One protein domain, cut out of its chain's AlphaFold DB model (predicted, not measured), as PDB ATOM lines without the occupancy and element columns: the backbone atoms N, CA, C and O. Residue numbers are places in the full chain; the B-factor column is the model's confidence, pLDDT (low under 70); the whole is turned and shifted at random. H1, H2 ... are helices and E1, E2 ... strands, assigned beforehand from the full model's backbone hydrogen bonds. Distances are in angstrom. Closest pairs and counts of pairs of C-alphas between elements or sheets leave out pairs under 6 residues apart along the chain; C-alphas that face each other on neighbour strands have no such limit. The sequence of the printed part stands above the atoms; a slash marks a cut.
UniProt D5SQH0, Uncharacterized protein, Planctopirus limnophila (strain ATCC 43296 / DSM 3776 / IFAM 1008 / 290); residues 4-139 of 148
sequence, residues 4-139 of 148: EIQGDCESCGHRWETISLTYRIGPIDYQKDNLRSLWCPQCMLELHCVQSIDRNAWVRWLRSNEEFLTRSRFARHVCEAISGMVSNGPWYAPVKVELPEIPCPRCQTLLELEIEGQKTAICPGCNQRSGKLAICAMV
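This is residues 4 to 139 of the 148 residues of an uncharacterized protein of Planctopirus limnophila (strain ATCC 43296 / DSM 3776 / IFAM 1008 / 290) (UniProt D5SQH0). A long, strongly twisted sheet of five strands, curled like part of a barrel, has E1 and E5 toward one end and E3 and E4 farther along the long strand E2, while a cluster of three helices sits at the other end, with H3 over one face of the sheet. After H3, a long stretch without named elements, residues 88 to 128, folds back from the helical end to E5. The printed part has 136 residues, with three named helices and five named strands in the order E1 E2 E3 E4 H1 H2 H3 E5. The sheet is mixed, in the order E3 E4 E2 E1 E5, and the class is mixed, helices and strands. The whole is compact, with a radius of gyration of the C-alphas of 16.6 A, yet elongated in outline, spanning 53 by 27 by 25 A.

Start at E1, residues 4 to 9, and E2, residues 15 to 25: they form an antiparallel hairpin at 129 degrees, with N 5 and O 18 2.8 A apart, within hydrogen-bond range. The pairing of E2 is staggered: its residues 15 to 19 pair with E1 and its residues 21 to 25 with E4, residues 45 to 50. E4 and E2 are parallel at 21 degrees, with N 23 and O 46 at 2.8 A. E3, residues 35 to 39, is an edge strand and forms an antiparallel hairpin with E4, with N 36 and O 49 at 2.8 A. H1, residues 55 to 64, is only just not on the sheet, with 4 pairs of C-alphas within 10 A; H2, residues 66 to 71, is not on it, and these two helices meet only through their link. H3, residues 73 to 87, is on the sheet at a height over the sheet of 10.3 A, and with the sheet E3 E4 E2 E1 E5 it makes two layers, a helix on one face of a sheet. It touches H1 with residues 83 to 87 alone, opposite ways at a shallow tilt of 26 degrees; the closest C-alphas, those of Arg 55 and Val 86, are 5.7 A apart. H3 and H2 touch only at the corner, the closest C-alphas being those of Leu 69 and Arg 76, 5.2 A apart. In H1, H2 and H3 every O i to N i+4 pair is within hydrogen-bond range. E5, residues 129 to 138, is the other edge strand, antiparallel to E1, with N 6 and O 134 at 3.0 A.

Find C-alpha 4 at (-175.357, 184.186, 190.249), where E1 begins its 16.5 A. E2 runs 31.5 A to C-alpha 25 at (-155.424, 191.636, 194.481). E3, E4, H1 and H2 are shorter than H3, which runs 20.3 A; E5 runs 24.3 A to C-alpha 138 at (-172.250, 180.383, 194.159).

The C-alphas farthest apart, those of Gly 13 and Trp 91, are 53.4 A apart. The printed part has no cut, and H3 to E5 is its long link, of 41 residues. Confidence is under 70 at residues 30 to 33, 116 to 118, 136 to 137 and 139.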
ATOM      1  N   GLU A   4    -174.146 183.789 190.954       84.62
ATOM      2  CA  GLU A   4    -175.357 184.186 190.249       84.62
ATOM      3  C   GLU A   4    -176.123 185.173 191.118       84.62
ATOM      4  O   GLU A   4    -176.394 184.929 192.299       84.62
ATOM      5  N   ILE A   5    -176.441 186.311 190.517       84.38
ATOM      6  CA  ILE A   5    -177.156 187.406 191.143       84.38
ATOM      7  C   ILE A   5    -178.421 187.662 190.343       84.38
ATOM      8  O   ILE A   5    -178.362 187.898 189.136       84.38
ATOM      9  N   GLN A   6    -179.546 187.694 191.043       87.00
ATOM     10  CA  GLN A   6    -180.799 188.185 190.503       87.00
ATOM     11  C   GLN A   6    -180.990 189.644 190.910       87.00
ATOM     12  O   GLN A   6    -180.770 190.029 192.062       87.00
ATOM     13  N   GLY A   7    -181.361 190.462 189.933       86.62
ATOM     14  CA  GLY A   7    -181.684 191.865 190.099       86.62
ATOM     15  C   GLY A   7    -183.158 192.133 189.839       86.62
ATOM     16  O   GLY A   7    -183.715 191.665 188.846       86.62
ATOM     17  N   ASP A   8    -183.764 192.940 190.704       88.94
ATOM     18  CA  ASP A   8    -185.117 193.468 190.542       88.94
ATOM     19  C   ASP A   8    -185.062 195.000 190.577       88.94
ATOM     20  O   ASP A   8    -184.541 195.603 191.521       88.94
ATOM     21  N   CYS A   9    -185.594 195.654 189.543       90.06
ATOM     22  CA  CYS A   9    -185.654 197.109 189.464       90.06
ATOM     23  C   CYS A   9    -186.979 197.627 190.017       90.06
ATOM     24  O   CYS A   9    -188.021 197.455 189.387       90.06
ATOM     25  N   GLU A  10    -186.932 198.393 191.104       87.81
ATOM     26  CA  GLU A  10    -188.148 198.972 191.694       87.81
ATOM     27  C   GLU A  10    -188.806 200.030 190.797       87.81
ATOM     28  O   GLU A  10    -190.027 200.143 190.773       87.81
ATOM     29  N   SER A  11    -188.022 200.759 189.994       89.06
ATOM     30  CA  SER A  11    -188.555 201.823 189.135       89.06
ATOM     31  C   SER A  11    -189.314 201.352 187.893       89.06
ATOM     32  O   SER A  11    -190.243 202.026 187.462       89.06
ATOM     33  N   CYS A  12    -188.904 200.244 187.260       91.12
ATOM     34  CA  CYS A  12    -189.513 199.769 186.007       91.12
ATOM     35  C   CYS A  12    -190.013 198.319 186.061       91.12
ATOM     36  O   CYS A  12    -190.521 197.818 185.062       91.12
ATOM     37  N   GLY A  13    -189.850 197.627 187.193       89.00
ATOM     38  CA  GLY A  13    -190.242 196.225 187.365       89.00
ATOM     39  C   GLY A  13    -189.383 195.220 186.595       89.00
ATOM     40  O   GLY A  13    -189.684 194.028 186.606       89.00
ATOM     41  N   HIS A  14    -188.325 195.669 185.911       90.25
ATOM     42  CA  HIS A  14    -187.447 194.784 185.156       90.25
ATOM     43  C   HIS A  14    -186.686 193.839 186.088       90.25
ATOM     44  O   HIS A  14    -186.115 194.275 187.090       90.25
ATOM     45  N   ARG A  15    -186.657 192.560 185.711       90.94
ATOM     46  CA  ARG A  15    -185.892 191.504 186.373       90.94
ATOM     47  C   ARG A  15    -184.770 191.046 185.465       90.94
ATOM     48  O   ARG A  15    -185.004 190.861 184.272       90.94
ATOM     49  N   TRP A  16    -183.588 190.843 186.022       89.56
ATOM     50  CA  TRP A  16    -182.452 190.309 185.281       89.56
ATOM     51  C   TRP A  16    -181.625 189.375 186.146       89.56
ATOM     52  O   TRP A  16    -181.660 189.430 187.371       89.56
ATOM     53  N   GLU A  17    -180.845 188.540 185.481       89.19
ATOM     54  CA  GLU A  17    -179.852 187.676 186.099       89.19
ATOM     55  C   GLU A  17    -178.476 188.087 185.582       89.19
ATOM     56  O   GLU A  17    -178.316 188.531 184.442       89.19
ATOM     57  N   THR A  18    -177.468 187.993 186.437       86.56
ATOM     58  CA  THR A  18    -176.085 188.278 186.072       86.56
ATOM     59  C   THR A  18    -175.133 187.429 186.892       86.56
ATOM     60  O   THR A  18    -175.470 186.936 187.964       86.56
ATOM     61  N   ILE A  19    -173.918 187.273 186.384       86.56
ATOM     62  CA  ILE A  19    -172.843 186.573 187.074       86.56
ATOM     63  C   ILE A  19    -171.877 187.624 187.607       86.56
ATOM     64  O   ILE A  19    -171.286 188.386 186.828       86.56
ATOM     65  N   SER A  20    -171.709 187.654 188.927       86.12
ATOM     66  CA  SER A  20    -170.682 188.459 189.570       86.12
ATOM     67  C   SER A  20    -169.308 187.852 189.350       86.12
ATOM     68  O   SER A  20    -169.125 186.635 189.318       86.12
ATOM     69  N   LEU A  21    -168.317 188.721 189.198       88.94
ATOM     70  CA  LEU A  21    -166.919 188.324 189.083       88.94
ATOM     71  C   LEU A  21    -166.136 189.023 190.177       88.94
ATOM     72  O   LEU A  21    -166.194 190.241 190.279       88.94
ATOM     73  N   THR A  22    -165.368 188.265 190.948       90.06
ATOM     74  CA  THR A  22    -164.596 188.808 192.065       90.06
ATOM     75  C   THR A  22    -163.103 188.695 191.787       90.06
ATOM     76  O   THR A  22    -162.570 187.590 191.660       90.06
ATOM     77  N   TYR A  23    -162.419 189.834 191.761       91.19
ATOM     78  CA  TYR A  23    -160.968 189.959 191.707       91.19
ATOM     79  C   TYR A  23    -160.409 190.179 193.111       91.19
ATOM     80  O   TYR A  23    -160.944 190.968 193.882       91.19
ATOM     81  N   ARG A  24    -159.323 189.480 193.449       91.38
ATOM     82  CA  ARG A  24    -158.632 189.597 194.740       91.38
ATOM     83  C   ARG A  24    -157.168 189.901 194.485       91.38
ATOM     84  O   ARG A  24    -156.454 189.047 193.968       91.38
ATOM     85  N   ILE A  25    -156.749 191.118 194.806       92.25
ATOM     86  CA  ILE A  25    -155.424 191.636 194.481       92.25
ATOM     87  C   ILE A  25    -154.641 191.941 195.760       92.25
ATOM     88  O   ILE A  25    -155.018 192.793 196.565       92.25
ATOM     89  N   GLY A  26    -153.512 191.257 195.918       90.44
ATOM     90  CA  GLY A  26    -152.625 191.363 197.071       90.44
ATOM     91  C   GLY A  26    -152.835 190.280 198.141       90.44
ATOM     92  O   GLY A  26    -153.785 189.493 198.071       90.44
ATOM     93  N   PRO A  27    -151.929 190.215 199.135       87.00
ATOM     94  CA  PRO A  27    -151.993 189.320 200.285       87.00
ATOM     95  C   PRO A  27    -153.101 189.778 201.241       87.00
ATOM     96  O   PRO A  27    -152.850 190.352 202.299       87.00
ATOM     97  N   ILE A  28    -154.344 189.570 200.821       77.88
ATOM     98  CA  ILE A  28    -155.535 189.946 201.574       77.88
ATOM     99  C   ILE A  28    -155.668 189.004 202.767       77.88
ATOM    100  O   ILE A  28    -155.867 187.800 202.609       77.88
ATOM    101  N   ASP A  29    -155.588 189.585 203.957       74.94
ATOM    102  CA  ASP A  29    -155.946 188.935 205.207       74.94
ATOM    103  C   ASP A  29    -157.284 189.517 205.672       74.94
ATOM    104  O   ASP A  29    -157.353 190.650 206.154       74.94
ATOM    105  N   TYR A  30    -158.356 188.746 205.483       66.81
ATOM    106  CA  TYR A  30    -159.725 189.151 205.819       66.81
ATOM    107  C   TYR A  30    -159.943 189.376 207.321       66.81
ATOM    108  O   TYR A  30    -160.971 189.922 207.699       66.81
ATOM    109  N   GLN A  31    -158.996 188.977 208.175       66.69
ATOM    110  CA  GLN A  31    -159.073 189.196 209.620       66.69
ATOM    111  C   GLN A  31    -158.422 190.510 210.069       66.69
ATOM    112  O   GLN A  31    -158.519 190.862 211.240       66.69
ATOM    113  N   LYS A  32    -157.715 191.220 209.177       65.25
ATOM    114  CA  LYS A  32    -156.880 192.382 209.537       65.25
ATOM    115  C   LYS A  32    -157.390 193.723 209.009       65.25
ATOM    116  O   LYS A  32    -156.598 194.659 208.942       65.25
ATOM    117  N   ASP A  33    -158.657 193.813 208.599       61.12
ATOM    118  CA  ASP A  33    -159.327 195.046 208.130       61.12
ATOM    119  C   ASP A  33    -158.540 195.872 207.094       61.12
ATOM    120  O   ASP A  33    -158.762 197.064 206.895       61.12
ATOM    121  N   ASN A  34    -157.621 195.235 206.371       72.06
ATOM    122  CA  ASN A  34    -156.727 195.893 205.424       72.06
ATOM    123  C   ASN A  34    -157.246 195.748 203.986       72.06
ATOM    124  O   ASN A  34    -156.471 195.559 203.046       72.06
ATOM    125  N   LEU A  35    -158.569 195.771 203.820       86.75
ATOM    126  CA  LEU A  35    -159.240 195.476 202.562       86.75
ATOM    127  C   LEU A  35    -160.026 196.682 202.065       86.75
ATOM    128  O   LEU A  35    -160.843 197.257 202.778       86.75
ATOM    129  N   ARG A  36    -159.794 197.063 200.815       88.94
ATOM    130  CA  ARG A  36    -160.674 197.951 200.064       88.94
ATOM    131  C   ARG A  36    -161.446 197.105 199.070       88.94
ATOM    132  O   ARG A  36    -160.853 196.313 198.341       88.94
ATOM    133  N   SER A  37    -162.751 197.311 199.043       90.31
ATOM    134  CA  SER A  37    -163.651 196.671 198.096       90.31
ATOM    135  C   SER A  37    -164.192 197.739 197.156       90.31
ATOM    136  O   SER A  37    -164.720 198.758 197.598       90.31
ATOM    137  N   LEU A  38    -163.996 197.532 195.861       91.94
ATOM    138  CA  LEU A  38    -164.582 198.326 194.794       91.94
ATOM    139  C   LEU A  38    -165.561 197.450 194.017       91.94
ATOM    140  O   LEU A  38    -165.333 196.248 193.880       91.94
ATOM    141  N   TRP A  39    -166.625 198.026 193.476       92.44
ATOM    142  CA  TRP A  39    -167.653 197.260 192.785       92.44
ATOM    143  C   TRP A  39    -168.217 198.005 191.569       92.44
ATOM    144  O   TRP A  39    -168.254 199.232 191.527       92.44
ATOM    145  N   CYS A  40    -168.638 197.262 190.547       92.56
ATOM    146  CA  CYS A  40    -169.265 197.813 189.350       92.56
ATOM    147  C   CYS A  40    -170.795 197.712 189.443       92.56
ATOM    148  O   CYS A  40    -171.308 196.586 189.423       92.56
ATOM    149  N   PRO A  41    -171.535 198.834 189.398       91.06
ATOM    150  CA  PRO A  41    -172.992 198.825 189.510       91.06
ATOM    151  C   PRO A  41    -173.738 198.257 188.305       91.06
ATOM    152  O   PRO A  41    -174.924 197.959 188.417       91.06
ATOM    153  N   GLN A  42    -173.073 198.090 187.161       90.19
ATOM    154  CA  GLN A  42    -173.683 197.513 185.960       90.19
ATOM    155  C   GLN A  42    -173.380 196.022 185.807       90.19
ATOM    156  O   GLN A  42    -174.263 195.234 185.485       90.19
ATOM    157  N   CYS A  43    -172.125 195.623 186.019       89.00
ATOM    158  CA  CYS A  43    -171.673 194.261 185.729       89.00
ATOM    159  C   CYS A  43    -171.507 193.379 186.966       89.00
ATOM    160  O   CYS A  43    -171.141 192.216 186.808       89.00
ATOM    161  N   MET A  44    -171.720 193.921 188.168       89.31
ATOM    162  CA  MET A  44    -171.509 193.227 189.446       89.31
ATOM    163  C   MET A  44    -170.099 192.638 189.581       89.31
ATOM    164  O   MET A  44    -169.893 191.580 190.170       89.31
ATOM    165  N   LEU A  45    -169.115 193.307 188.976       91.81
ATOM    166  CA  LEU A  45    -167.710 192.979 189.172       91.81
ATOM    167  C   LEU A  45    -167.256 193.573 190.498       91.81
ATOM    168  O   LEU A  45    -167.437 194.765 190.716       91.81
ATOM    169  N   GLU A  46    -166.631 192.764 191.333       91.69
ATOM    170  CA  GLU A  46    -166.045 193.156 192.607       91.69
ATOM    171  C   GLU A  46    -164.522 193.079 192.505       91.69
ATOM    172  O   GLU A  46    -163.958 192.132 191.954       91.69
ATOM    173  N   LEU A  47    -163.843 194.081 193.040       92.25
ATOM    174  CA  LEU A  47    -162.399 194.142 193.172       92.25
ATOM    175  C   LEU A  47    -162.072 194.359 194.643       92.25
ATOM    176  O   LEU A  47    -162.275 195.438 195.189       92.25
ATOM    177  N   HIS A  48    -161.511 193.336 195.266       91.69
ATOM    178  CA  HIS A  48    -160.916 193.430 196.584       91.69
ATOM    179  C   HIS A  48    -159.418 193.643 196.434       91.69
ATOM    180  O   HIS A  48    -158.739 192.865 195.759       91.69
ATOM    181  N   CYS A  49    -158.890 194.670 197.080       91.50
ATOM    182  CA  CYS A  49    -157.467 194.948 197.106       91.50
ATOM    183  C   CYS A  49    -156.995 195.318 198.510       91.50
ATOM    184  O   CYS A  49    -157.759 195.812 199.339       91.50
ATOM    185  N   VAL A  50    -155.710 195.110 198.771       90.44
ATOM    186  CA  VAL A  50    -155.066 195.581 200.003       90.44
ATOM    187  C   VAL A  50    -155.121 197.114 200.122       90.44
ATOM    188  O   VAL A  50    -154.924 197.816 199.131       90.44
ATOM    189  N   GLN A  51    -155.377 197.647 201.323       90.56
ATOM    190  CA  GLN A  51    -155.312 199.097 201.594       90.56
ATOM    191  C   GLN A  51    -153.895 199.576 201.907       90.56
ATOM    192  O   GLN A  51    -153.560 200.739 201.679       90.56
ATOM    193  N   SER A  52    -153.065 198.694 202.450       90.44
ATOM    194  CA  SER A  52    -151.671 198.957 202.776       90.44
ATOM    195  C   SER A  52    -150.839 197.692 202.614       90.44
ATOM    196  O   SER A  52    -151.314 196.590 202.889       90.44
ATOM    197  N   ILE A  53    -149.607 197.820 202.132       91.81
ATOM    198  CA  ILE A  53    -148.743 196.660 201.906       91.81
ATOM    199  C   ILE A  53    -147.270 197.052 201.875       91.81
ATOM    200  O   ILE A  53    -146.917 198.110 201.360       91.81
ATOM    201  N   ASP A  54    -146.398 196.208 202.424       91.69
ATOM    202  CA  ASP A  54    -144.956 196.352 202.246       91.69
ATOM    203  C   ASP A  54    -144.481 195.719 200.929       91.69
ATOM    204  O   ASP A  54    -145.084 194.793 200.372       91.69
ATOM    205  N   ARG A  55    -143.353 196.212 200.420       92.62
ATOM    206  CA  ARG A  55    -142.817 195.779 199.125       92.62
ATOM    207  C   ARG A  55    -142.456 194.297 199.087       92.62
ATOM    208  O   ARG A  55    -142.661 193.656 198.056       92.62
ATOM    209  N   ASN A  56    -141.938 193.736 200.176       92.19
ATOM    210  CA  ASN A  56    -141.580 192.322 200.233       92.19
ATOM    211  C   ASN A  56    -142.817 191.418 200.123       92.19
ATOM    212  O   ASN A  56    -142.821 190.481 199.321       92.19
ATOM    213  N   ALA A  57    -143.877 191.710 200.879       91.06
ATOM    214  CA  ALA A  57    -145.142 190.987 200.799       91.06
ATOM    215  C   ALA A  57    -145.772 191.099 199.403       91.06
ATOM    216  O   ALA A  57    -146.226 190.091 198.857       91.06
ATOM    217  N   TRP A  58    -145.721 192.287 198.788       94.12
ATOM    218  CA  TRP A  58    -146.209 192.502 197.425       94.12
ATOM    219  C   TRP A  58    -145.473 191.641 196.393       94.12
ATOM    220  O   TRP A  58    -146.101 190.910 195.630       94.12
ATOM    221  N   VAL A  59    -144.136 191.666 196.400       93.88
ATOM    222  CA  VAL A  59    -143.310 190.891 195.455       93.88
ATOM    223  C   VAL A  59    -143.535 189.389 195.619       93.88
ATOM    224  O   VAL A  59    -143.617 188.667 194.624       93.88
ATOM    225  N   ARG A  60    -143.651 188.901 196.860       93.75
ATOM    226  CA  ARG A  60    -143.969 187.489 197.121       93.75
ATOM    227  C   ARG A  60    -145.341 187.123 196.570       93.75
ATOM    228  O   ARG A  60    -145.461 186.102 195.903       93.75
ATOM    229  N   TRP A  61    -146.347 187.965 196.803       94.25
ATOM    230  CA  TRP A  61    -147.692 187.734 196.289       94.25
ATOM    231  C   TRP A  61    -147.723 187.702 194.757       94.25
ATOM    232  O   TRP A  61    -148.296 186.771 194.198       94.25
ATOM    233  N   LEU A  62    -147.055 188.646 194.080       94.75
ATOM    234  CA  LEU A  62    -146.970 188.672 192.615       94.75
ATOM    235  C   LEU A  62    -146.397 187.366 192.054       94.75
ATOM    236  O   LEU A  62    -146.984 186.782 191.148       94.75
ATOM    237  N   ARG A  63    -145.287 186.877 192.623       94.56
ATOM    238  CA  ARG A  63    -144.655 185.617 192.194       94.56
ATOM    239  C   ARG A  63    -145.581 184.418 192.370       94.56
ATOM    240  O   ARG A  63    -145.666 183.581 191.483       94.56
ATOM    241  N   SER A  64    -146.304 184.351 193.485       93.88
ATOM    242  CA  SER A  64    -147.246 183.256 193.742       93.88
ATOM    243  C   SER A  64    -148.509 183.301 192.873       93.88
ATOM    244  O   SER A  64    -149.271 182.340 192.890       93.88
ATOM    245  N   ASN A  65    -148.759 184.395 192.146       93.31
ATOM    246  CA  ASN A  65    -149.977 184.600 191.355       93.31
ATOM    247  C   ASN A  65    -149.685 184.889 189.873       93.31
ATOM    248  O   ASN A  65    -150.567 185.367 189.163       93.31
ATOM    249  N   GLU A  66    -148.475 184.597 189.389       92.06
ATOM    250  CA  GLU A  66    -148.055 184.902 188.014       92.06
ATOM    251  C   GLU A  66    -149.017 184.323 186.966       92.06
ATOM    252  O   GLU A  66    -149.474 185.056 186.091       92.06
ATOM    253  N   GLU A  67    -149.421 183.056 187.107       90.62
ATOM    254  CA  GLU A  67    -150.376 182.407 186.199       90.62
ATOM    255  C   GLU A  67    -151.693 183.196 186.110       90.62
ATOM    256  O   GLU A  67    -152.146 183.547 185.023       90.62
ATOM    257  N   PHE A  68    -152.273 183.576 187.250       87.69
ATOM    258  CA  PHE A  68    -153.492 184.388 187.296       87.69
ATOM    259  C   PHE A  68    -153.326 185.751 186.601       87.69
ATOM    260  O   PHE A  68    -154.234 186.209 185.901       87.69
ATOM    261  N   LEU A  69    -152.165 186.391 186.755       89.94
ATOM    262  CA  LEU A  69    -151.870 187.681 186.129       89.94
ATOM    263  C   LEU A  69    -151.646 187.567 184.621       89.94
ATOM    264  O   LEU A  69    -151.992 188.495 183.890       89.94
ATOM    265  N   THR A  70    -151.112 186.438 184.144       90.38
ATOM    266  CA  THR A  70    -151.050 186.164 182.703       90.38
ATOM    267  C   THR A  70    -152.445 186.010 182.107       90.38
ATOM    268  O   THR A  70    -152.672 186.503 181.002       90.38
ATOM    269  N   ARG A  71    -153.387 185.462 182.893       89.56
ATOM    270  CA  ARG A  71    -154.773 185.251 182.468       89.56
ATOM    271  C   ARG A  71    -155.577 186.531 182.356       89.56
ATOM    272  O   ARG A  71    -156.325 186.751 181.415       89.56
ATOM    273  N   SER A  72    -155.466 187.418 183.337       90.12
ATOM    274  CA  SER A  72    -156.346 188.582 183.408       90.12
ATOM    275  C   SER A  72    -155.618 189.885 183.110       90.12
ATOM    276  O   SER A  72    -154.906 190.434 183.952       90.12
ATOM    277  N   ARG A  73    -155.905 190.465 181.934       91.25
ATOM    278  CA  ARG A  73    -155.453 191.824 181.579       91.25
ATOM    279  C   ARG A  73    -155.883 192.861 182.616       91.25
ATOM    280  O   ARG A  73    -155.105 193.757 182.928       91.25
ATOM    281  N   PHE A  74    -157.100 192.723 183.146       92.75
ATOM    282  CA  PHE A  74    -157.622 193.599 184.189       92.75
ATOM    283  C   PHE A  74    -156.822 193.461 185.489       92.75
ATOM    284  O   PHE A  74    -156.342 194.462 186.014       92.75
ATOM    285  N   ALA A  75    -156.606 192.233 185.973       92.62
ATOM    286  CA  ALA A  75    -155.825 192.006 187.188       92.62
ATOM    287  C   ALA A  75    -154.393 192.531 187.048       92.62
ATOM    288  O   ALA A  75    -153.888 193.190 187.957       92.62
ATOM    289  N   ARG A  76    -153.759 192.294 185.893       93.38
ATOM    290  CA  ARG A  76    -152.422 192.802 185.587       93.38
ATOM    291  C   ARG A  76    -152.370 194.327 185.634       93.38
ATOM    292  O   ARG A  76    -151.500 194.863 186.307       93.38
ATOM    293  N   HIS A  77    -153.327 195.009 185.006       93.31
ATOM    294  CA  HIS A  77    -153.405 196.471 185.032       93.31
ATOM    295  C   HIS A  77    -153.511 197.022 186.465       93.31
ATOM    296  O   HIS A  77    -152.771 197.928 186.845       93.31
ATOM    297  N   VAL A  78    -154.374 196.431 187.301       93.81
ATOM    298  CA  VAL A  78    -154.493 196.826 188.716       93.81
ATOM    299  C   VAL A  78    -153.183 196.561 189.472       93.81
ATOM    300  O   VAL A  78    -152.738 197.396 190.257       93.81
ATOM    301  N   CYS A  79    -152.524 195.429 189.218       94.56
ATOM    302  CA  CYS A  79    -151.244 195.101 189.847       94.56
ATOM    303  C   CYS A  79    -150.113 196.043 189.425       94.56
ATOM    304  O   CYS A  79    -149.259 196.366 190.246       94.56
ATOM    305  N   GLU A  80    -150.086 196.503 188.177       94.31
ATOM    306  CA  GLU A  80    -149.114 197.492 187.701       94.31
ATOM    307  C   GLU A  80    -149.283 198.825 188.442       94.31
ATOM    308  O   GLU A  80    -148.294 199.380 188.924       94.31
ATOM    309  N   ALA A  81    -150.527 199.281 188.633       92.94
ATOM    310  CA  ALA A  81    -150.820 200.490 189.403       92.94
ATOM    311  C   ALA A  81    -150.318 200.385 190.856       92.94
ATOM    312  O   ALA A  81    -149.620 201.279 191.341       92.94
ATOM    313  N   ILE A  82    -150.597 199.265 191.535       93.12
ATOM    314  CA  ILE A  82    -150.113 199.017 192.906       93.12
ATOM    315  C   ILE A  82    -148.583 198.914 192.931       93.12
ATOM    316  O   ILE A  82    -147.931 199.495 193.798       93.12
ATOM    317  N   SER A  83    -147.988 198.217 191.962       94.44
ATOM    318  CA  SER A  83    -146.534 198.059 191.867       94.44
ATOM    319  C   SER A  83    -145.830 199.402 191.716       94.44
ATOM    320  O   SER A  83    -144.811 199.617 192.367       94.44
ATOM    321  N   GLY A  84    -146.388 200.323 190.925       92.31
ATOM    322  CA  GLY A  84    -145.879 201.687 190.800       92.31
ATOM    323  C   GLY A  84    -145.785 202.395 192.154       92.31
ATOM    324  O   GLY A  84    -144.733 202.937 192.489       92.31
ATOM    325  N   MET A  85    -146.832 202.301 192.978       90.62
ATOM    326  CA  MET A  85    -146.885 202.929 194.307       90.62
ATOM    327  C   MET A  85    -145.913 202.289 195.302       90.62
ATOM    328  O   MET A  85    -145.222 202.980 196.048       90.62
ATOM    329  N   VAL A  86    -145.834 200.959 195.305       91.56
ATOM    330  CA  VAL A  86    -145.045 200.204 196.289       91.56
ATOM    331  C   VAL A  86    -143.557 200.144 195.913       91.56
ATOM    332  O   VAL A  86    -142.702 199.974 196.782       91.56
ATOM    333  N   SER A  87    -143.209 200.310 194.631       90.12
ATOM    334  CA  SER A  87    -141.830 200.185 194.130       90.12
ATOM    335  C   SER A  87    -140.835 201.144 194.795       90.12
ATOM    336  O   SER A  87    -139.696 200.749 195.058       90.12
ATOM    337  N   ASN A  88    -141.288 202.357 195.124       84.56
ATOM    338  CA  ASN A  88    -140.495 203.404 195.775       84.56
ATOM    339  C   ASN A  88    -140.614 203.386 197.310       84.56
ATOM    340  O   ASN A  88    -139.999 204.205 197.989       84.56
ATOM    341  N   GLY A  89    -141.409 202.466 197.859       83.62
ATOM    342  CA  GLY A  89    -141.635 202.324 199.290       83.62
ATOM    343  C   GLY A  89    -140.515 201.588 200.033       83.62
ATOM    344  O   GLY A  89    -139.695 200.894 199.415       83.62
ATOM    345  N   PRO A  90    -140.490 201.671 201.377       86.62
ATOM    346  CA  PRO A  90    -139.581 200.879 202.194       86.62
ATOM    347  C   PRO A  90    -139.834 199.377 202.018       86.62
ATOM    348  O   PRO A  90    -140.967 198.927 201.851       86.62
ATOM    349  N   TRP A  91    -138.771 198.575 202.105       87.31
ATOM    350  CA  TRP A  91    -138.866 197.142 201.810       87.31
ATOM    351  C   TRP A  91    -139.737 196.357 202.808       87.31
ATOM    352  O   TRP A  91    -140.397 195.398 202.416       87.31
ATOM    353  N   TYR A  92    -139.750 196.780 204.075       86.88
ATOM    354  CA  TYR A  92    -140.425 196.094 205.187       86.88
ATOM    355  C   TYR A  92    -141.422 196.985 205.945       86.88
ATOM    356  O   TYR A  92    -141.822 196.638 207.053       86.88
ATOM    357  N   ALA A  93    -141.800 198.137 205.386       86.75
ATOM    358  CA  ALA A  93    -142.814 199.001 205.985       86.75
ATOM    359  C   ALA A  93    -144.032 199.094 205.056       86.75
ATOM    360  O   ALA A  93    -143.843 199.268 203.848       86.75
ATOM    361  N   PRO A  94    -145.264 198.993 205.588       88.75
ATOM    362  CA  PRO A  94    -146.465 199.139 204.783       88.75
ATOM    363  C   PRO A  94    -146.560 200.522 204.136       88.75
ATOM    364  O   PRO A  94    -146.381 201.546 204.793       88.75
ATOM    365  N   VAL A  95    -146.900 200.539 202.852       90.12
ATOM    366  CA  VAL A  95    -147.263 201.739 202.098       90.12
ATOM    367  C   VAL A  95    -148.755 201.700 201.831       90.12
ATOM    368  O   VAL A  95    -149.296 200.655 201.469       90.12
ATOM    369  N   LYS A  96    -149.428 202.838 202.009       91.06
ATOM    370  CA  LYS A  96    -150.845 202.979 201.676       91.06
ATOM    371  C   LYS A  96    -151.039 202.857 200.162       91.06
ATOM    372  O   LYS A  96    -150.339 203.502 199.388       91.06
ATOM    373  N   VAL A  97    -152.005 202.045 199.757       89.94
ATOM    374  CA  VAL A  97    -152.382 201.831 198.363       89.94
ATOM    375  C   VAL A  97    -153.581 202.718 198.046       89.94
ATOM    376  O   VAL A  97    -154.690 202.515 198.545       89.94
ATOM    377  N   GLU A  98    -153.356 203.723 197.207       88.81
ATOM    378  CA  GLU A  98    -154.391 204.642 196.738       88.81
ATOM    379  C   GLU A  98    -154.634 204.411 195.255       88.81
ATOM    380  O   GLU A  98    -154.047 205.068 194.402       88.81
ATOM    381  N   LEU A  99    -155.485 203.429 194.949       87.06
ATOM    382  CA  LEU A  99    -155.830 203.126 193.566       87.06
ATOM    383  C   LEU A  99    -156.452 204.352 192.876       87.06
ATOM    384  O   LEU A  99    -157.312 204.998 193.485       87.06
ATOM    385  N   PRO A 100    -156.057 204.644 191.622       88.31
ATOM    386  CA  PRO A 100    -156.763 205.619 190.801       88.31
ATOM    387  C   PRO A 100    -158.189 205.134 190.508       88.31
ATOM    388  O   PRO A 100    -158.581 204.026 190.882       88.31
ATOM    389  N   GLU A 101    -158.967 205.949 189.803       91.69
ATOM    390  CA  GLU A 101    -160.237 205.503 189.238       91.69
ATOM    391  C   GLU A 101    -159.998 204.306 188.305       91.69
ATOM    392  O   GLU A 101    -159.205 204.377 187.365       91.69
ATOM    393  N   ILE A 102    -160.663 203.185 188.589       93.25
ATOM    394  CA  ILE A 102    -160.516 201.946 187.820       93.25
ATOM    395  C   ILE A 102    -161.791 201.741 187.000       93.25
ATOM    396  O   ILE A 102    -162.856 201.563 187.592       93.25
ATOM    397  N   PRO A 103    -161.722 201.726 185.660       94.00
ATOM    398  CA  PRO A 103    -162.866 201.377 184.830       94.00
ATOM    399  C   PRO A 103    -163.141 199.868 184.886       94.00
ATOM    400  O   PRO A 103    -162.226 199.039 184.913       94.00
ATOM    401  N   CYS A 104    -164.418 199.489 184.866       92.25
ATOM    402  CA  CYS A 104    -164.815 198.092 184.758       92.25
ATOM    403  C   CYS A 104    -164.379 197.522 183.395       92.25
ATOM    404  O   CYS A 104    -164.728 198.090 182.359       92.25
ATOM    405  N   PRO A 105    -163.719 196.351 183.342       91.69
ATOM    406  CA  PRO A 105    -163.252 195.772 182.083       91.69
ATOM    407  C   PRO A 105    -164.387 195.333 181.145       91.69
ATOM    408  O   PRO A 105    -164.134 195.093 179.970       91.69
ATOM    409  N   ARG A 106    -165.626 195.210 181.648       90.12
ATOM    410  CA  ARG A 106    -166.791 194.744 180.877       90.12
ATOM    411  C   ARG A 106    -167.611 195.885 180.278       90.12
ATOM    412  O   ARG A 106    -168.034 195.782 179.135       90.12
ATOM    413  N   CYS A 107    -167.841 196.954 181.039       90.25
ATOM    414  CA  CYS A 107    -168.744 198.045 180.649       90.25
ATOM    415  C   CYS A 107    -168.113 199.439 180.712       90.25
ATOM    416  O   CYS A 107    -168.798 200.416 180.436       90.25
ATOM    417  N   GLN A 108    -166.834 199.547 181.088       93.00
ATOM    418  CA  GLN A 108    -166.083 200.801 181.250       93.00
ATOM    419  C   GLN A 108    -166.593 201.756 182.343       93.00
ATOM    420  O   GLN A 108    -165.891 202.703 182.684       93.00
ATOM    421  N   THR A 109    -167.744 201.486 182.964       92.25
ATOM    422  CA  THR A 109    -168.211 202.216 184.151       92.25
ATOM    423  C   THR A 109    -167.187 202.123 185.277       92.25
ATOM    424  O   THR A 109    -166.662 201.040 185.552       92.25
ATOM    425  N   LEU A 110    -166.907 203.255 185.923       93.00
ATOM    426  CA  LEU A 110    -165.968 203.322 187.037       93.00
ATOM    427  C   LEU A 110    -166.413 202.408 188.179       93.00
ATOM    428  O   LEU A 110    -167.598 202.326 188.510       93.00
ATOM    429  N   LEU A 111    -165.449 201.704 188.764       93.06
ATOM    430  CA  LEU A 111    -165.678 200.956 189.987       93.06
ATOM    431  C   LEU A 111    -165.862 201.933 191.148       93.06
ATOM    432  O   LEU A 111    -165.091 202.875 191.320       93.06
ATOM    433  N   GLU A 112    -166.873 201.676 191.962       92.12
ATOM    434  CA  GLU A 112    -167.243 202.507 193.099       92.12
ATOM    435  C   GLU A 112    -166.804 201.850 194.399       92.12
ATOM    436  O   GLU A 112    -166.712 200.627 194.478       92.12
ATOM    437  N   LEU A 113    -166.568 202.644 195.443       88.50
ATOM    438  CA  LEU A 113    -166.307 202.093 196.768       88.50
ATOM    439  C   LEU A 113    -167.526 201.302 197.248       88.50
ATOM    440  O   LEU A 113    -168.645 201.813 197.286       88.50
ATOM    441  N   GLU A 114    -167.302 200.050 197.625       81.12
ATOM    442  CA  GLU A 114    -168.318 199.250 198.283       81.12
ATOM    443  C   GLU A 114    -168.454 199.722 199.733       81.12
ATOM    444  O   GLU A 114    -167.549 199.543 200.549       81.12
ATOM    445  N   ILE A 115    -169.598 200.330 200.038       74.19
ATOM    446  CA  ILE A 115    -170.018 200.657 201.400       74.19
ATOM    447  C   ILE A 115    -171.051 199.607 201.812       74.19
ATOM    448  O   ILE A 115    -172.007 199.336 201.075       74.19
ATOM    449  N   GLU A 116    -170.838 198.989 202.972       66.19
ATOM    450  CA  GLU A 116    -171.691 197.922 203.491       66.19
ATOM    451  C   GLU A 116    -173.167 198.366 203.529       66.19
ATOM    452  O   GLU A 116    -173.502 199.449 204.011       66.19
ATOM    453  N   GLY A 117    -174.054 197.552 202.946       62.75
ATOM    454  CA  GLY A 117    -175.489 197.843 202.862       62.75
ATOM    455  C   GLY A 117    -175.927 198.820 201.757       62.75
ATOM    456  O   GLY A 117    -177.117 199.113 201.676       62.75
ATOM    457  N   GLN A 118    -175.027 199.308 200.889       65.44
ATOM    458  CA  GLN A 118    -175.350 200.321 199.862       65.44
ATOM    459  C   GLN A 118    -175.152 199.878 198.398       65.44
ATOM    460  O   GLN A 118    -175.202 200.710 197.485       65.44
ATOM    461  N   LYS A 119    -174.976 198.575 198.126       74.19
ATOM    462  CA  LYS A 119    -174.899 198.052 196.747       74.19
ATOM    463  C   LYS A 119    -176.228 198.263 196.015       74.19
ATOM    464  O   LYS A 119    -177.180 197.513 196.203       74.19
ATOM    465  N   THR A 120    -176.284 199.290 195.175       80.81
ATOM    466  CA  THR A 120    -177.451 199.635 194.351       80.81
ATOM    467  C   THR A 120    -177.100 199.487 192.886       80.81
ATOM    468  O   THR A 120    -176.321 200.266 192.336       80.81
ATOM    469  N   ALA A 121    -177.652 198.457 192.255       86.62
ATOM    470  CA  ALA A 121    -177.379 198.164 190.860       86.62
ATOM    471  C   ALA A 121    -178.048 199.161 189.917       86.62
ATOM    472  O   ALA A 121    -179.146 199.665 190.178       86.62
ATOM    473  N   ILE A 122    -177.399 199.379 188.778       90.00
ATOM    474  CA  ILE A 122    -177.999 200.052 187.635       90.00
ATOM    475  C   ILE A 122    -178.800 199.012 186.854       90.00
ATOM    476  O   ILE A 122    -178.258 198.013 186.383       90.00
ATOM    477  N   CYS A 123    -180.103 199.253 186.729       89.31
ATOM    478  CA  CYS A 123    -180.998 198.396 185.966       89.31
ATOM    479  C   CYS A 123    -180.628 198.437 184.473       89.31
ATOM    480  O   CYS A 123    -180.617 199.525 183.898       89.31
ATOM    481  N   PRO A 124    -180.408 197.294 183.800       87.94
ATOM    482  CA  PRO A 124    -180.107 197.279 182.368       87.94
ATOM    483  C   PRO A 124    -181.294 197.721 181.497       87.94
ATOM    484  O   PRO A 124    -181.092 198.165 180.372       87.94
ATOM    485  N   GLY A 125    -182.528 197.631 182.008       88.19
ATOM    486  CA  GLY A 125    -183.741 198.003 181.275       88.19
ATOM    487  C   GLY A 125    -184.014 199.510 181.232       88.19
ATOM    488  O   GLY A 125    -184.364 200.039 180.183       88.19
ATOM    489  N   CYS A 126    -183.863 200.214 182.358       90.44
ATOM    490  CA  CYS A 126    -184.175 201.651 182.454       90.44
ATOM    491  C   CYS A 126    -182.976 202.537 182.813       90.44
ATOM    492  O   CYS A 126    -183.129 203.752 182.931       90.44
ATOM    493  N   ASN A 127    -181.800 201.939 183.022       88.25
ATOM    494  CA  ASN A 127    -180.559 202.602 183.428       88.25
ATOM    495  C   ASN A 127    -180.660 203.402 184.745       88.25
ATOM    496  O   ASN A 127    -179.795 204.223 185.047       88.25
ATOM    497  N   GLN A 128    -181.706 203.168 185.545       88.19
ATOM    498  CA  GLN A 128    -181.860 203.780 186.860       88.19
ATOM    499  C   GLN A 128    -181.171 202.954 187.940       88.19
ATOM    500  O   GLN A 128    -181.124 201.722 187.897       88.19
ATOM    501  N   ARG A 129    -180.666 203.664 188.946       85.12
ATOM    502  CA  ARG A 129    -179.987 203.104 190.110       85.12
ATOM    503  C   ARG A 129    -181.001 202.737 191.193       85.12
ATOM    504  O   ARG A 129    -181.158 203.429 192.190       85.12
ATOM    505  N   SER A 130    -181.730 201.662 190.933       78.31
ATOM    506  CA  SER A 130    -182.836 201.168 191.766       78.31
ATOM    507  C   SER A 130    -182.892 199.639 191.792       78.31
ATOM    508  O   SER A 130    -183.932 199.057 192.094       78.31
ATOM    509  N   GLY A 131    -181.807 198.981 191.376       71.31
ATOM    510  CA  GLY A 131    -181.709 197.532 191.375       71.31
ATOM    511  C   GLY A 131    -181.385 197.002 192.762       71.31
ATOM    512  O   GLY A 131    -180.301 197.279 193.284       71.31
ATOM    513  N   LYS A 132    -182.302 196.217 193.332       79.19
ATOM    514  CA  LYS A 132    -182.012 195.351 194.478       79.19
ATOM    515  C   LYS A 132    -181.381 194.068 193.966       79.19
ATOM    516  O   LYS A 132    -181.834 193.528 192.963       79.19
ATOM    517  N   LEU A 133    -180.335 193.611 194.645       79.50
ATOM    518  CA  LEU A 133    -179.593 192.412 194.275       79.50
ATOM    519  C   LEU A 133    -179.783 191.331 195.333       79.50
ATOM    520  O   LEU A 133    -179.651 191.603 196.527       79.50
ATOM    521  N   ALA A 134    -180.038 190.109 194.883       78.88
ATOM    522  CA  ALA A 134    -180.039 188.913 195.709       78.88
ATOM    523  C   ALA A 134    -179.026 187.911 195.148       78.88
ATOM    524  O   ALA A 134    -178.995 187.658 193.944       78.88
ATOM    525  N   ILE A 135    -178.188 187.349 196.020       75.44
ATOM    526  CA  ILE A 135    -177.301 186.243 195.649       75.44
ATOM    527  C   ILE A 135    -178.148 184.973 195.614       75.44
ATOM    528  O   ILE A 135    -178.731 184.593 196.629       75.44
ATOM    529  N   CYS A 136    -178.201 184.324 194.457       69.31
ATOM    530  CA  CYS A 136    -179.000 183.120 194.246       69.31
ATOM    531  C   CYS A 136    -178.166 181.855 194.456       69.31
ATOM    532  O   CYS A 136    -178.610 180.923 195.125       69.31
ATOM    533  N   ALA A 137    -176.943 181.832 193.922       68.81
ATOM    534  CA  ALA A 137    -176.048 180.687 194.026       68.81
ATOM    535  C   ALA A 137    -174.580 181.096 193.867       68.81
ATOM    536  O   ALA A 137    -174.249 182.062 193.183       68.81
ATOM    537  N   MET A 138    -173.679 180.321 194.469       71.19
ATOM    538  CA  MET A 138    -172.250 180.383 194.159       71.19
ATOM    539  C   MET A 138    -171.987 179.463 192.972       71.19
ATOM    540  O   MET A 138    -172.321 178.281 193.034       71.19
ATOM    541  N   VAL A 139    -171.371 179.980 191.909       59.12
ATOM    542  CA  VAL A 139    -171.148 179.217 190.676       59.12
ATOM    543  C   VAL A 139    -169.670 179.091 190.336       59.12
ATOM    544  O   VAL A 139    -168.854 179.986 190.561       59.12
TER     545      VAL A 139